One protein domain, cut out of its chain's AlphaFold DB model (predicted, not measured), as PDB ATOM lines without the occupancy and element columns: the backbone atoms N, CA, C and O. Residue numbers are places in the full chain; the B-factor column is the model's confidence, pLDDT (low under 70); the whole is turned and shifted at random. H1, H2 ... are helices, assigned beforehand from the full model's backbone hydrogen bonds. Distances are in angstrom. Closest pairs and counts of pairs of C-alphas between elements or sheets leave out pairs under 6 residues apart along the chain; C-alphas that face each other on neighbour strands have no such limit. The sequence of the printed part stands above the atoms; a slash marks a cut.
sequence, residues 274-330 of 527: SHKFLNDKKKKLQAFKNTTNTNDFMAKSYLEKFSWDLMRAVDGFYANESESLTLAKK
ATOM      1  N   SER A 274      -4.211  19.265 -35.956       52.53
ATOM      2  CA  SER A 274      -3.814  17.922 -36.408       52.53
ATOM      3  C   SER A 274      -3.649  17.796 -37.929       52.53
ATOM      4  O   SER A 274      -2.755  17.086 -38.384       52.53
ATOM      5  N   HIS A 275      -4.460  18.501 -38.730       54.56
ATOM      6  CA  HIS A 275      -4.360  18.440 -40.198       54.56
ATOM      7  C   HIS A 275      -3.121  19.174 -40.725       54.56
ATOM      8  O   HIS A 275      -2.500  18.724 -41.685       54.56
ATOM      9  N   LYS A 276      -2.721  20.276 -40.072       56.88
ATOM     10  CA  LYS A 276      -1.474  20.980 -40.402       56.88
ATOM     11  C   LYS A 276      -0.250  20.139 -40.052       56.88
ATOM     12  O   LYS A 276       0.657  20.073 -40.866       56.88
ATOM     13  N   PHE A 277      -0.250  19.460 -38.903       56.56
ATOM     14  CA  PHE A 277       0.872  18.619 -38.475       56.56
ATOM     15  C   PHE A 277       1.055  17.370 -39.356       56.56
ATOM     16  O   PHE A 277       2.174  17.042 -39.732       56.56
ATOM     17  N   LEU A 278      -0.037  16.705 -39.754       61.94
ATOM     18  CA  LEU A 278       0.014  15.578 -40.699       61.94
ATOM     19  C   LEU A 278       0.462  16.015 -42.103       61.94
ATOM     20  O   LEU A 278       1.282  15.338 -42.723       61.94
ATOM     21  N   ASN A 279      -0.009  17.174 -42.580       76.06
ATOM     22  CA  ASN A 279       0.455  17.739 -43.849       76.06
ATOM     23  C   ASN A 279       1.919  18.201 -43.786       76.06
ATOM     24  O   ASN A 279       2.631  18.049 -44.772       76.06
ATOM     25  N   ASP A 280       2.385  18.722 -42.648       82.38
ATOM     26  CA  ASP A 280       3.786  19.107 -42.433       82.38
ATOM     27  C   ASP A 280       4.709  17.883 -42.471       82.38
ATOM     28  O   ASP A 280       5.706  17.874 -43.187       82.38
ATOM     29  N   LYS A 281       4.315  16.793 -41.803       85.44
ATOM     30  CA  LYS A 281       5.020  15.507 -41.878       85.44
ATOM     31  C   LYS A 281       5.101  14.976 -43.308       85.44
ATOM     32  O   LYS A 281       6.177  14.590 -43.752       85.44
ATOM     33  N   LYS A 282       3.998  15.011 -44.062       87.44
ATOM     34  CA  LYS A 282       3.987  14.574 -45.468       87.44
ATOM     35  C   LYS A 282       4.895  15.442 -46.350       87.44
ATOM     36  O   LYS A 282       5.628  14.899 -47.172       87.44
ATOM     37  N   LYS A 283       4.902  16.764 -46.141       89.06
ATOM     38  CA  LYS A 283       5.803  17.697 -46.839       89.06
ATOM     39  C   LYS A 283       7.270  17.441 -46.506       89.06
ATOM     40  O   LYS A 283       8.085  17.396 -47.416       89.06
ATOM     41  N   LYS A 284       7.602  17.225 -45.232       89.69
ATOM     42  CA  LYS A 284       8.966  16.894 -44.792       89.69
ATOM     43  C   LYS A 284       9.436  15.549 -45.332       89.69
ATOM     44  O   LYS A 284      10.584  15.438 -45.736       89.69
ATOM     45  N   LEU A 285       8.542  14.564 -45.407       90.06
ATOM     46  CA  LEU A 285       8.825  13.271 -46.021       90.06
ATOM     47  C   LEU A 285       9.118  13.413 -47.521       90.06
ATOM     48  O   LEU A 285      10.117  12.886 -47.993       90.06
ATOM     49  N   GLN A 286       8.309  14.182 -48.257       88.81
ATOM     50  CA  GLN A 286       8.577  14.478 -49.669       88.81
ATOM     51  C   GLN A 286       9.869  15.281 -49.870       88.81
ATOM     52  O   GLN A 286      10.650  14.952 -50.752       88.81
ATOM     53  N   ALA A 287      10.126  16.294 -49.041       87.19
ATOM     54  CA  ALA A 287      11.347  17.091 -49.121       87.19
ATOM     55  C   ALA A 287      12.597  16.243 -48.846       87.19
ATOM     56  O   ALA A 287      13.549  16.305 -49.615       87.19
ATOM     57  N   PHE A 288      12.563  15.387 -47.819       89.56
ATOM     58  CA  PHE A 288      13.654  14.460 -47.522       89.56
ATOM     59  C   PHE A 288      13.920  13.524 -48.700       89.56
ATOM     60  O   PHE A 288      15.066  13.396 -49.114       89.56
ATOM     61  N   LYS A 289      12.870  12.927 -49.279       89.38
ATOM     62  CA  LYS A 289      12.994  12.066 -50.463       89.38
ATOM     63  C   LYS A 289      13.610  12.793 -51.655       89.38
ATOM     64  O   LYS A 289      14.474  12.231 -52.312       89.38
ATOM     65  N   ASN A 290      13.179  14.023 -51.922       85.88
ATOM     66  CA  ASN A 290      13.688  14.803 -53.048       85.88
ATOM     67  C   ASN A 290      15.168  15.167 -52.870       85.88
ATOM     68  O   ASN A 290      15.889  15.257 -53.856       85.88
ATOM     69  N   THR A 291      15.620  15.376 -51.631       83.69
ATOM     70  CA  THR A 291      17.020  15.706 -51.337       83.69
ATOM     71  C   THR A 291      17.912  14.465 -51.297       83.69
ATOM     72  O   THR A 291      18.998  14.499 -51.856       83.69
ATOM     73  N   THR A 292      17.467  13.367 -50.679       80.94
ATOM     74  CA  THR A 292      18.307  12.177 -50.442       80.94
ATOM     75  C   THR A 292      18.101  11.046 -51.453       80.94
ATOM     76  O   THR A 292      18.840  10.068 -51.419       80.94
ATOM     77  N   ASN A 293      17.110  11.162 -52.345       80.56
ATOM     78  CA  ASN A 293      16.694  10.139 -53.313       80.56
ATOM     79  C   ASN A 293      16.464   8.750 -52.673       80.56
ATOM     80  O   ASN A 293      16.963   7.730 -53.140       80.56
ATOM     81  N   THR A 294      15.740   8.722 -51.547       78.81
ATOM     82  CA  THR A 294      15.507   7.515 -50.734       78.81
ATOM     83  C   THR A 294      14.069   6.996 -50.797       78.81
ATOM     84  O   THR A 294      13.126   7.722 -51.118       78.81
ATOM     85  N   ASN A 295      13.889   5.724 -50.419       82.38
ATOM     86  CA  ASN A 295      12.579   5.076 -50.289       82.38
ATOM     87  C   ASN A 295      11.753   5.652 -49.119       82.38
ATOM     88  O   ASN A 295      12.306   6.049 -48.091       82.38
ATOM     89  N   ASP A 296      10.417   5.607 -49.220       81.38
ATOM     90  CA  ASP A 296       9.474   6.142 -48.213       81.38
ATOM     91  C   ASP A 296       9.729   5.618 -46.796       81.38
ATOM     92  O   ASP A 296       9.645   6.366 -45.820       81.38
ATOM     93  N   PHE A 297      10.058   4.332 -46.686       80.69
ATOM     94  CA  PHE A 297      10.349   3.684 -45.412       80.69
ATOM     95  C   PHE A 297      11.602   4.268 -44.745       80.69
ATOM     96  O   PHE A 297      11.584   4.605 -43.560       80.69
ATOM     97  N   MET A 298      12.667   4.458 -45.526       77.81
ATOM     98  CA  MET A 298      13.938   5.023 -45.070       77.81
ATOM     99  C   MET A 298      13.787   6.490 -44.678       77.81
ATOM    100  O   MET A 298      14.185   6.879 -43.578       77.81
ATOM    101  N   ALA A 299      13.127   7.277 -45.532       83.69
ATOM    102  CA  ALA A 299      12.821   8.675 -45.261       83.69
ATOM    103  C   ALA A 299      12.034   8.832 -43.953       83.69
ATOM    104  O   ALA A 299      12.370   9.667 -43.112       83.69
ATOM    105  N   LYS A 300      11.022   7.982 -43.733       86.44
ATOM    106  CA  LYS A 300      10.232   7.990 -42.498       86.44
ATOM    107  C   LYS A 300      11.064   7.609 -41.273       86.44
ATOM    108  O   LYS A 300      10.981   8.303 -40.266       86.44
ATOM    109  N   SER A 301      11.877   6.557 -41.360       84.94
ATOM    110  CA  SER A 301      12.715   6.088 -40.249       84.94
ATOM    111  C   SER A 301      13.732   7.145 -39.802       84.94
ATOM    112  O   SER A 301      13.892   7.384 -38.605       84.94
ATOM    113  N   TYR A 302      14.402   7.811 -40.748       83.31
ATOM    114  CA  TYR A 302      15.351   8.883 -40.437       83.31
ATOM    115  C   TYR A 302      14.641  10.116 -39.870       83.31
ATOM    116  O   TYR A 302      15.053  10.642 -38.837       83.31
ATOM    117  N   LEU A 303      13.524  10.536 -40.472       88.62
ATOM    118  CA  LEU A 303      12.740  11.651 -39.941       88.62
ATOM    119  C   LEU A 303      12.199  11.353 -38.537       88.62
ATOM    120  O   LEU A 303      12.201  12.245 -37.698       88.62
ATOM    121  N   GLU A 304      11.788  10.125 -38.225       87.94
ATOM    122  CA  GLU A 304      11.367   9.756 -36.867       87.94
ATOM    123  C   GLU A 304      12.532   9.778 -35.868       87.94
ATOM    124  O   GLU A 304      12.378  10.339 -34.779       87.94
ATOM    125  N   LYS A 305      13.710   9.268 -36.257       86.88
ATOM    126  CA  LYS A 305      14.934   9.278 -35.434       86.88
ATOM    127  C   LYS A 305      15.374  10.696 -35.062       86.88
ATOM    128  O   LYS A 305      15.785  10.932 -33.930       86.88
ATOM    129  N   PHE A 306      15.240  11.641 -35.989       90.50
ATOM    130  CA  PHE A 306      15.598  13.047 -35.791       90.50
ATOM    131  C   PHE A 306      14.391  13.932 -35.456       90.50
ATOM    132  O   PHE A 306      14.402  15.138 -35.707       90.50
ATOM    133  N   SER A 307      13.338  13.369 -34.851       87.12
ATOM    134  CA  SER A 307      12.184  14.127 -34.331       87.12
ATOM    135  C   SER A 307      11.475  15.026 -35.364       87.12
ATOM    136  O   SER A 307      10.889  16.049 -35.021       87.12
ATOM    137  N   TRP A 308      11.471  14.609 -36.631       88.06
ATOM    138  CA  TRP A 308      10.903  15.293 -37.800       88.06
ATOM    139  C   TRP A 308      11.548  16.653 -38.114       88.06
ATOM    140  O   TRP A 308      10.893  17.546 -38.669       88.06
ATOM    141  N   ASP A 309      12.828  16.801 -37.779       88.75
ATOM    142  CA  ASP A 309      13.684  17.885 -38.252       88.75
ATOM    143  C   ASP A 309      14.338  17.475 -39.579       88.75
ATOM    144  O   ASP A 309      15.141  16.544 -39.627       88.75
ATOM    145  N   LEU A 310      13.952  18.150 -40.667       87.50
ATOM    146  CA  LEU A 310      14.412  17.820 -42.014       87.50
ATOM    147  C   LEU A 310      15.925  18.009 -42.154       87.50
ATOM    148  O   LEU A 310      16.581  17.125 -42.689       87.50
ATOM    149  N   MET A 311      16.472  19.126 -41.665       86.00
ATOM    150  CA  MET A 311      17.880  19.454 -41.894       86.00
ATOM    151  C   MET A 311      18.776  18.467 -41.148       86.00
ATOM    152  O   MET A 311      19.617  17.813 -41.751       86.00
ATOM    153  N   ARG A 312      18.488  18.237 -39.860       86.81
ATOM    154  CA  ARG A 312      19.216  17.247 -39.051       86.81
ATOM    155  C   ARG A 312      19.076  15.823 -39.570       86.81
ATOM    156  O   ARG A 312      20.024  15.051 -39.460       86.81
ATOM    157  N   ALA A 313      17.911  15.460 -40.106       87.06
ATOM    158  CA  ALA A 313      17.722  14.143 -40.697       87.06
ATOM    159  C   ALA A 313      18.569  13.968 -41.960       87.06
ATOM    160  O   ALA A 313      19.147  12.900 -42.144       87.06
ATOM    161  N   VAL A 314      18.624  14.987 -42.824       85.81
ATOM    162  CA  VAL A 314      19.414  14.968 -44.065       85.81
ATOM    163  C   VAL A 314      20.910  14.965 -43.742       85.81
ATOM    164  O   VAL A 314      21.640  14.128 -44.265       85.81
ATOM    165  N   ASP A 315      21.354  15.805 -42.808       86.06
ATOM    166  CA  ASP A 315      22.747  15.828 -42.348       86.06
ATOM    167  C   ASP A 315      23.144  14.485 -41.724       86.06
ATOM    168  O   ASP A 315      24.197  13.935 -42.032       86.06
ATOM    169  N   GLY A 316      22.271  13.907 -40.891       84.25
ATOM    170  CA  GLY A 316      22.470  12.581 -40.309       84.25
ATOM    171  C   GLY A 316      22.459  11.452 -41.342       84.25
ATOM    172  O   GLY A 316      23.092  10.426 -41.115       84.25
ATOM    173  N   PHE A 317      21.767  11.626 -42.469       83.38
ATOM    174  CA  PHE A 317      21.751  10.674 -43.577       83.38
ATOM    175  C   PHE A 317      23.071  10.683 -44.357       83.38
ATOM    176  O   PHE A 317      23.629   9.615 -44.598       83.38
ATOM    177  N   TYR A 318      23.599  11.864 -44.690       81.44
ATOM    178  CA  TYR A 318      24.889  11.994 -45.378       81.44
ATOM    179  C   TYR A 318      26.086  11.731 -44.451       81.44
ATOM    180  O   TYR A 318      27.091  11.176 -44.879       81.44
ATOM    181  N   ALA A 319      25.974  12.031 -43.155       81.06
ATOM    182  CA  ALA A 319      26.996  11.655 -42.175       81.06
ATOM    183  C   ALA A 319      27.096  10.128 -41.987       81.06
ATOM    184  O   ALA A 319      28.182   9.612 -41.726       81.06
ATOM    185  N   ASN A 320      25.983   9.406 -42.166       70.38
ATOM    186  CA  ASN A 320      25.916   7.943 -42.133       70.38
ATOM    187  C   ASN A 320      25.861   7.324 -43.544       70.38
ATOM    188  O   ASN A 320      25.340   6.222 -43.699       70.38
ATOM    189  N   GLU A 321      26.394   7.971 -44.585       57.81
ATOM    190  CA  GLU A 321      26.298   7.491 -45.978       57.81
ATOM    191  C   GLU A 321      26.857   6.059 -46.172       57.81
ATOM    192  O   GLU A 321      26.338   5.286 -46.980       57.81
ATOM    193  N   SER A 322      27.813   5.629 -45.337       52.19
ATOM    194  CA  SER A 322      28.308   4.241 -45.284       52.19
ATOM    195  C   SER A 322      27.306   3.233 -44.685       52.19
ATOM    196  O   SER A 322      27.230   2.088 -45.137       52.19
ATOM    197  N   GLU A 323      26.474   3.642 -43.722       52.38
ATOM    198  CA  GLU A 323      25.329   2.865 -43.215       52.38
ATOM    199  C   GLU A 323      24.097   2.973 -44.136       52.38
ATOM    200  O   GLU A 323      23.276   2.062 -44.222       52.38
ATOM    201  N   SER A 324      23.964   4.078 -44.866       46.66
ATOM    202  CA  SER A 324      22.845   4.327 -45.775       46.66
ATOM    203  C   SER A 324      22.946   3.496 -47.055       46.66
ATOM    204  O   SER A 324      21.971   2.865 -47.468       46.66
ATOM    205  N   LEU A 325      24.153   3.368 -47.618       50.84
ATOM    206  CA  LEU A 325      24.432   2.433 -48.709       50.84
ATOM    207  C   LEU A 325      24.271   0.971 -48.276       50.84
ATOM    208  O   LEU A 325      23.922   0.137 -49.105       50.84
ATOM    209  N   THR A 326      24.480   0.636 -46.998       48.59
ATOM    210  CA  THR A 326      24.257  -0.731 -46.493       48.59
ATOM    211  C   THR A 326      22.792  -1.011 -46.164       48.59
ATOM    212  O   THR A 326      22.366  -2.156 -46.293       48.59
ATOM    213  N   LEU A 327      21.990   0.008 -45.831       48.97
ATOM    214  CA  LEU A 327      20.549  -0.131 -45.599       48.97
ATOM    215  C   LEU A 327      19.725  -0.079 -46.904       48.97
ATOM    216  O   LEU A 327      18.745  -0.810 -47.027       48.97
ATOM    217  N   ALA A 328      20.171   0.677 -47.916       45.03
ATOM    218  CA  ALA A 328      19.666   0.594 -49.295       45.03
ATOM    219  C   ALA A 328      20.088  -0.715 -49.996       45.03
ATOM    220  O   ALA A 328      19.314  -1.282 -50.758       45.03
ATOM    221  N   LYS A 329      21.262  -1.271 -49.661       45.16
ATOM    222  CA  LYS A 329      21.653  -2.651 -50.019       45.16
ATOM    223  C   LYS A 329      20.966  -3.733 -49.172       45.16
ATOM    224  O   LYS A 329      21.224  -4.913 -49.389       45.16
ATOM    225  N   LYS A 330      20.104  -3.365 -48.215       47.16
ATOM    226  CA  LYS A 330      19.385  -4.318 -47.355       47.16
ATOM    227  C   LYS A 330      18.022  -4.730 -47.906       47.16
ATOM    228  O   LYS A 330      17.444  -5.674 -47.384       47.16
TER     229      LYS A 330
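AT A GLANCE: This is residues 274 to 330 of the 527 residues of a protein of Peronospora effusa (UniProt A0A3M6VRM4). Three helices make the core: H2 crosses both H3 and the later part of the long helix H1, while H1 and H3 run the same way, displaced along their length. The first residues of H1, 274 to 279, stick out at one end as a free arm, and the short H4 turns off from H3 at the other end. The printed part has 57 residues with four named helices, H1, H2, H3 and H4 in chain order, and no named strand; its class is all helix. It is compact, with a radius of gyration of the C-alphas of 11.1 A, and its C-alphas span 35 by 18 by 17 A.

IN THESE COORDINATES: H1 covers residues 274 to 292 and measures 26.8 A from first to last C-alpha; it begins at C-alpha 274, at (-3.814, 17.922, -36.408). H2 is residues 296 to 305, 14.2 A long, with C-alpha 296 at (9.474, 6.142, -48.213). H3 is residues 310 to 319, 14.0 A long. H4 is residues 321 to 328 and ends at C-alpha 328, at (19.666, 0.594, -49.295).

HOW THE PARTS SIT: H1 touches H2 with residues 285 to 289 alone; the closest C-alphas, of Leu 285 and Ala 299, are 6.1 A apart. The two run opposite ways at a steep tilt of 69 degrees, only just short of about perpendicular. H1 touches H3 with residues 284 to 292 alone, closest at the C-alphas of Lys 284 and Leu 310, 6.2 A apart. These two run the same way at a shallow tilt of 30 degrees. H2 and H3 touch, with the C-alphas of Leu 303 and Ala 313 closest at 5.6 A, and stand about perpendicular at 79 degrees. The helix packing is mostly crossed, but only just: one of these three pairs is at a shallow tilt. H3 and H4 are close but not clearly touching, with the C-alphas of Phe 317 and Ser 324 closest at 6.8 A, and stand about perpendicular at 81 degrees. H4 is apart from H1, and only just apart from H2, closest 8.4 A. In H1, H2 and H3 every O i to N i+4 pair is within hydrogen-bond range; in H4, 3 of 4 are.

THE WHOLE: The C-alphas of Ser 274 and Ser 322 are the two farthest apart, at 36.0 A. The printed part has no cut, and its three links, H1 to H2, H2 to H3 and H3 to H4, are tight. The mean pLDDT of the printed part is 76.1; residues 274 to 278 and 321 to 330 are under 70, and H4 has a mean of 50.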